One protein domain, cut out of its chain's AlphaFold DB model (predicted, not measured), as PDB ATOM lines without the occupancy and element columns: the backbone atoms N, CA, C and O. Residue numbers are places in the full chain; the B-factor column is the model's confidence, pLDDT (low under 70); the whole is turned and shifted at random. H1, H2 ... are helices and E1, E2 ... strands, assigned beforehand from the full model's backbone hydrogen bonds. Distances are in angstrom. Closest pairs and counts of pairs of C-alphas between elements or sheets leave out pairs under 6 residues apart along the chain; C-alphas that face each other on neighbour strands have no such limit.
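Overview. This is residues 13 to 61 of the 77 residues of an uncharacterized protein of Flavobacteriales bacterium (UniProt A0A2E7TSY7). Two helices, H1 and H2, pack side by side at one end, and a two-stranded hairpin, E1 and E2, reaches away from them, its tip at residues 33 to 38 sticking out free. The printed part has 49 residues, with two named helices and two named strands in the order H1, E1, E2, H2; the sheet, in the order E1 - E2, is antiparallel. The class is mixed, helices and strands. The whole is compact, with a radius of gyration of the C-alphas of 10.8 A, and spans 33 by 22 by 14 A.

Along the chain. H1 is residues 13 to 21, 12.1 A from first to last C-alpha, and begins at C-alpha 13 at (248.554, 189.516, 176.697). E1 is residues 29 to 34, 15.9 A long, and E2 is residues 37 to 42, 16.0 A long. H2 is residues 48 to 59, 15.8 A long, and ends at C-alpha 59 at (256.548, 185.485, 180.391).

Arrangement. H1 and H2 touch, with the C-alphas of Gly 16 and Tyr 58 closest at 4.1 A. They run the same way at a shallow tilt of 33 degrees, only just short of steep. The closest C-alphas of H1 and E1 are those of Arg 15 and Trp 30, 6.4 A apart. Those of E1 and H2 are His 29 and Tyr 54, 7.9 A apart. H1 and E2 are apart. E1 and E2 form a hairpin, antiparallel at 156 degrees; N 32 and O 39 are within hydrogen-bond range at 2.8 A, as are N 30 and O 41 at 3.0 A. In H1 and H2 every O i to N i+4 pair is within hydrogen-bond range.

Size, cuts and confidence. The two C-alphas farthest apart, those of His 36 and Glu 61, are 33.0 A apart. The printed part has no cut and no long link. The mean pLDDT of the printed part is 80.7; residues 33, 36 and 60 to 61 are under 70.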
ATOM      1  N   GLU A  13     247.448 190.281 177.296       79.12
ATOM      2  CA  GLU A  13     248.554 189.516 176.697       79.12
ATOM      3  C   GLU A  13     249.461 190.379 175.797       79.12
ATOM      4  O   GLU A  13     250.680 190.368 175.958       79.12
ATOM      5  N   ASP A  14     248.879 191.180 174.901       77.44
ATOM      6  CA  ASP A  14     249.623 192.079 174.003       77.44
ATOM      7  C   ASP A  14     250.395 193.135 174.806       77.44
ATOM      8  O   ASP A  14     251.564 193.421 174.532       77.44
ATOM      9  N   ARG A  15     249.787 193.635 175.891       83.94
ATOM     10  CA  ARG A  15     250.449 194.573 176.798       83.94
ATOM     11  C   ARG A  15     251.607 193.923 177.555       83.94
ATOM     12  O   ARG A  15     252.677 194.523 177.637       83.94
ATOM     13  N   GLY A  16     251.422 192.696 178.039       82.75
ATOM     14  CA  GLY A  16     252.472 191.909 178.683       82.75
ATOM     15  C   GLY A  16     253.667 191.661 177.761       82.75
ATOM     16  O   GLY A  16     254.805 191.918 178.157       82.75
ATOM     17  N   SER A  17     253.421 191.238 176.515       80.00
ATOM     18  CA  SER A  17     254.480 191.047 175.510       80.00
ATOM     19  C   SER A  17     255.173 192.367 175.170       80.00
ATOM     20  O   SER A  17     256.400 192.420 175.141       80.00
ATOM     21  N   ALA A  18     254.432 193.470 175.026       82.25
ATOM     22  CA  ALA A  18     255.022 194.787 174.796       82.25
ATOM     23  C   ALA A  18     255.911 195.245 175.967       82.25
ATOM     24  O   ALA A  18     257.043 195.680 175.747       82.25
ATOM     25  N   ASP A  19     255.446 195.137 177.217       83.06
ATOM     26  CA  ASP A  19     256.253 195.470 178.397       83.06
ATOM     27  C   ASP A  19     257.536 194.625 178.443       83.06
ATOM     28  O   ASP A  19     258.617 195.163 178.688       83.06
ATOM     29  N   ARG A  20     257.452 193.331 178.110       82.38
ATOM     30  CA  ARG A  20     258.614 192.441 178.004       82.38
ATOM     31  C   ARG A  20     259.567 192.845 176.878       82.38
ATOM     32  O   ARG A  20     260.771 192.934 177.127       82.38
ATOM     33  N   TYR A  21     259.046 193.124 175.684       80.12
ATOM     34  CA  TYR A  21     259.802 193.522 174.494       80.12
ATOM     35  C   TYR A  21     260.595 194.814 174.724       80.12
ATOM     36  O   TYR A  21     261.767 194.910 174.362       80.12
ATOM     37  N   TYR A  22     259.992 195.795 175.401       83.44
ATOM     38  CA  TYR A  22     260.662 197.040 175.784       83.44
ATOM     39  C   TYR A  22     261.498 196.926 177.074       83.44
ATOM     40  O   TYR A  22     262.072 197.926 177.508       83.44
ATOM     41  N   GLY A  23     261.573 195.748 177.706       82.25
ATOM     42  CA  GLY A  23     262.341 195.522 178.936       82.25
ATOM     43  C   GLY A  23     261.803 196.274 180.159       82.25
ATOM     44  O   GLY A  23     262.565 196.623 181.061       82.25
ATOM     45  N   ARG A  24     260.503 196.567 180.185       84.94
ATOM     46  CA  ARG A  24     259.826 197.260 181.286       84.94
ATOM     47  C   ARG A  24     259.631 196.313 182.477       84.94
ATOM     48  O   ARG A  24     259.490 195.101 182.288       84.94
ATOM     49  N   PRO A  25     259.632 196.838 183.717       83.38
ATOM     50  CA  PRO A  25     259.353 196.026 184.896       83.38
ATOM     51  C   PRO A  25     257.943 195.433 184.819       83.38
ATOM     52  O   PRO A  25     257.028 196.085 184.321       83.38
ATOM     53  N   TYR A  26     257.779 194.213 185.338       83.19
ATOM     54  CA  TYR A  26     256.484 193.542 185.423       83.19
ATOM     55  C   TYR A  26     255.500 194.408 186.213       83.19
ATOM     56  O   TYR A  26     255.635 194.580 187.426       83.19
ATOM     57  N   ASN A  27     254.528 194.978 185.511       84.75
ATOM     58  CA  ASN A  27     253.492 195.814 186.091       84.75
ATOM     59  C   ASN A  27     252.184 195.446 185.385       84.75
ATOM     60  O   ASN A  27     251.972 195.918 184.271       84.75
ATOM     61  N   PRO A  28     251.339 194.583 185.972       84.25
ATOM     62  CA  PRO A  28     250.083 194.186 185.351       84.25
ATOM     63  C   PRO A  28     249.175 195.407 185.226       84.25
ATOM     64  O   PRO A  28     248.675 195.937 186.215       84.25
ATOM     65  N   HIS A  29     249.002 195.881 184.001       85.00
ATOM     66  CA  HIS A  29     248.071 196.947 183.672       85.00
ATOM     67  C   HIS A  29     247.637 196.788 182.226       85.00
ATOM     68  O   HIS A  29     248.390 196.275 181.397       85.00
ATOM     69  N   TRP A  30     246.447 197.274 181.907       80.44
ATOM     70  CA  TRP A  30     245.972 197.316 180.534       80.44
ATOM     71  C   TRP A  30     245.084 198.535 180.297       80.44
ATOM     72  O   TRP A  30     244.556 199.144 181.229       80.44
ATOM     73  N   GLU A  31     244.995 198.953 179.041       79.88
ATOM     74  CA  GLU A  31     244.243 200.136 178.630       79.88
ATOM     75  C   GLU A  31     242.985 199.671 177.898       79.88
ATOM     76  O   GLU A  31     243.049 199.162 176.780       79.88
ATOM     77  N   TRP A  32     241.831 199.830 178.542       77.12
ATOM     78  CA  TRP A  32     240.537 199.547 177.943       77.12
ATOM     79  C   TRP A  32     240.047 200.769 177.171       77.12
ATOM     80  O   TRP A  32     239.843 201.847 177.735       77.12
ATOM     81  N   TYR A  33     239.818 200.595 175.873       69.81
ATOM     82  CA  TYR A  33     239.181 201.610 175.044       69.81
ATOM     83  C   TYR A  33     237.667 201.390 175.037       69.81
ATOM     84  O   TYR A  33     237.156 200.432 174.463       69.81
ATOM     85  N   SER A  34     236.951 202.303 175.685       70.38
ATOM     86  CA  SER A  34     235.495 202.414 175.658       70.38
ATOM     87  C   SER A  34     235.068 203.468 174.630       70.38
ATOM     88  O   SER A  34     235.851 204.344 174.265       70.38
ATOM     89  N   ASP A  35     233.796 203.453 174.219       72.94
ATOM     90  CA  ASP A  35     233.194 204.544 173.427       72.94
ATOM     91  C   ASP A  35     233.308 205.902 174.165       72.94
ATOM     92  O   ASP A  35     233.319 206.967 173.555       72.94
ATOM     93  N   HIS A  36     233.489 205.857 175.493       67.44
ATOM     94  CA  HIS A  36     233.686 207.015 176.365       67.44
ATOM     95  C   HIS A  36     235.154 207.439 176.582       67.44
ATOM     96  O   HIS A  36     235.388 208.408 177.304       67.44
ATOM     97  N   GLY A  37     236.140 206.762 175.979       73.50
ATOM     98  CA  GLY A  37     237.566 207.110 176.080       73.50
ATOM     99  C   GLY A  37     238.475 205.939 176.464       73.50
ATOM    100  O   GLY A  37     238.039 204.791 176.529       73.50
ATOM    101  N   CYS A  38     239.756 206.229 176.715       74.50
ATOM    102  CA  CYS A  38     240.702 205.249 177.246       74.50
ATOM    103  C   CYS A  38     240.670 205.244 178.779       74.50
ATOM    104  O   CYS A  38     240.818 206.282 179.424       74.50
ATOM    105  N   GLN A  39     240.486 204.065 179.364       79.00
ATOM    106  CA  GLN A  39     240.593 203.843 180.795       79.00
ATOM    107  C   GLN A  39     241.757 202.898 181.064       79.00
ATOM    108  O   GLN A  39     241.797 201.779 180.559       79.00
ATOM    109  N   ARG A  40     242.704 203.349 181.883       84.69
ATOM    110  CA  ARG A  40     243.754 202.485 182.413       84.69
ATOM    111  C   ARG A  40     243.174 201.664 183.562       84.69
ATOM    112  O   ARG A  40     242.591 202.229 184.485       84.69
ATOM    113  N   ILE A  41     243.338 200.351 183.486       84.38
ATOM    114  CA  ILE A  41     242.994 199.405 184.541       84.38
ATOM    115  C   ILE A  41     244.316 198.900 185.116       84.38
ATOM    116  O   ILE A  41     245.085 198.212 184.441       84.38
ATOM    117  N   ASP A  42     244.607 199.309 186.348       87.81
ATOM    118  CA  ASP A  42     245.759 198.824 187.106       87.81
ATOM    119  C   ASP A  42     245.469 197.443 187.712       87.81
ATOM    120  O   ASP A  42     244.316 197.019 187.808       87.81
ATOM    121  N   SER A  43     246.517 196.745 188.154       84.69
ATOM    122  CA  SER A  43     246.448 195.374 188.678       84.69
ATOM    123  C   SER A  43     245.401 195.159 189.773       84.69
ATOM    124  O   SER A  43     244.894 194.055 189.922       84.69
ATOM    125  N   GLU A  44     245.079 196.198 190.547       85.12
ATOM    126  CA  GLU A  44     244.070 196.151 191.616       85.12
ATOM    127  C   GLU A  44     242.638 195.992 191.082       85.12
ATOM    128  O   GLU A  44     241.755 195.509 191.788       85.12
ATOM    129  N   HIS A  45     242.411 196.399 189.834       84.31
ATOM    130  CA  HIS A  45     241.126 196.341 189.148       84.31
ATOM    131  C   HIS A  45     241.062 195.242 188.083       84.31
ATOM    132  O   HIS A  45     239.997 195.026 187.506       84.31
ATOM    133  N   MET A  46     242.171 194.544 187.830       81.69
ATOM    134  CA  MET A  46     242.206 193.388 186.941       81.69
ATOM    135  C   MET A  46     241.672 192.143 187.651       81.69
ATOM    136  O   MET A  46     241.946 191.893 188.827       81.69
ATOM    137  N   THR A  47     240.944 191.314 186.917       86.94
ATOM    138  CA  THR A  47     240.597 189.963 187.350       86.94
ATOM    139  C   THR A  47     241.800 189.024 187.245       86.94
ATOM    140  O   THR A  47     242.778 189.280 186.538       86.94
ATOM    141  N   VAL A  48     241.725 187.889 187.944       85.06
ATOM    142  CA  VAL A  48     242.777 186.858 187.923       85.06
ATOM    143  C   VAL A  48     243.044 186.349 186.501       85.06
ATOM    144  O   VAL A  48     244.191 186.073 186.158       85.06
ATOM    145  N   GLU A  49     242.006 186.261 185.668       83.06
ATOM    146  CA  GLU A  49     242.116 185.825 184.272       83.06
ATOM    147  C   GLU A  49     242.894 186.842 183.423       83.06
ATOM    148  O   GLU A  49     243.806 186.461 182.691       83.06
ATOM    149  N   GLU A  50     242.631 188.140 183.590       84.12
ATOM    150  CA  GLU A  50     243.351 189.206 182.878       84.12
ATOM    151  C   GLU A  50     244.826 189.281 183.296       84.12
ATOM    152  O   GLU A  50     245.710 189.497 182.464       84.12
ATOM    153  N   ILE A  51     245.115 189.074 184.586       86.00
ATOM    154  CA  ILE A  51     246.493 189.000 185.088       86.00
ATOM    155  C   ILE A  51     247.199 187.770 184.510       86.00
ATOM    156  O   ILE A  51     248.377 187.857 184.158       86.00
ATOM    157  N   ALA A  52     246.503 186.636 184.385       85.19
ATOM    158  CA  ALA A  52     247.050 185.432 183.769       85.19
ATOM    159  C   ALA A  52     247.358 185.646 182.279       85.19
ATOM    160  O   ALA A  52     248.421 185.227 181.826       85.19
ATOM    161  N   GLU A  53     246.501 186.351 181.534       84.31
ATOM    162  CA  GLU A  53     246.780 186.746 180.147       84.31
ATOM    163  C   GLU A  53     247.978 187.701 180.047       84.31
ATOM    164  O   GLU A  53     248.881 187.462 179.246       84.31
ATOM    165  N   TYR A  54     248.057 188.732 180.896       87.00
ATOM    166  CA  TYR A  54     249.222 189.626 180.953       87.00
ATOM    167  C   TYR A  54     250.509 188.858 181.268       87.00
ATOM    168  O   TYR A  54     251.540 189.056 180.626       87.00
ATOM    169  N   ASN A  55     250.451 187.945 182.238       85.69
ATOM    170  CA  ASN A  55     251.571 187.089 182.608       85.69
ATOM    171  C   ASN A  55     251.982 186.192 181.434       85.69
ATOM    172  O   ASN A  55     253.162 186.127 181.104       85.69
ATOM    173  N   LYS A  56     251.017 185.587 180.738       83.81
ATOM    174  CA  LYS A  56     251.258 184.786 179.538       83.81
ATOM    175  C   LYS A  56     251.928 185.601 178.430       83.81
ATOM    176  O   LYS A  56     252.835 185.083 177.800       83.81
ATOM    177  N   GLY A  57     251.577 186.867 178.235       80.88
ATOM    178  CA  GLY A  57     252.280 187.744 177.292       80.88
ATOM    179  C   GLY A  57     253.695 188.117 177.746       80.88
ATOM    180  O   GLY A  57     254.648 188.029 176.979       80.88
ATOM    181  N   TYR A  58     253.848 188.499 179.017       82.31
ATOM    182  CA  TYR A  58     255.116 188.973 179.583       82.31
ATOM    183  C   TYR A  58     256.157 187.855 179.762       82.31
ATOM    184  O   TYR A  58     257.356 188.062 179.567       82.31
ATOM    185  N   HIS A  59     255.708 186.657 180.139       78.69
ATOM    186  CA  HIS A  59     256.548 185.485 180.391       78.69
ATOM    187  C   HIS A  59     256.516 184.453 179.259       78.69
ATOM    188  O   HIS A  59     257.462 183.678 179.141       78.69
ATOM    189  N   GLY A  60     255.474 184.429 178.422       67.38
ATOM    190  CA  GLY A  60     255.304 183.441 177.349       67.38
ATOM    191  C   GLY A  60     256.210 183.652 176.141       67.38
ATOM    192  O   GLY A  60     256.255 182.799 175.260       67.38
ATOM    193  N   GLU A  61     257.013 184.717 176.119       52.81
ATOM    194  CA  GLU A  61     258.085 184.891 175.139       52.81
ATOM    195  C   GLU A  61     259.369 184.123 175.529       52.81
ATOM    196  O   GLU A  61     260.488 184.620 175.420       52.81
TER     197      GLU A  61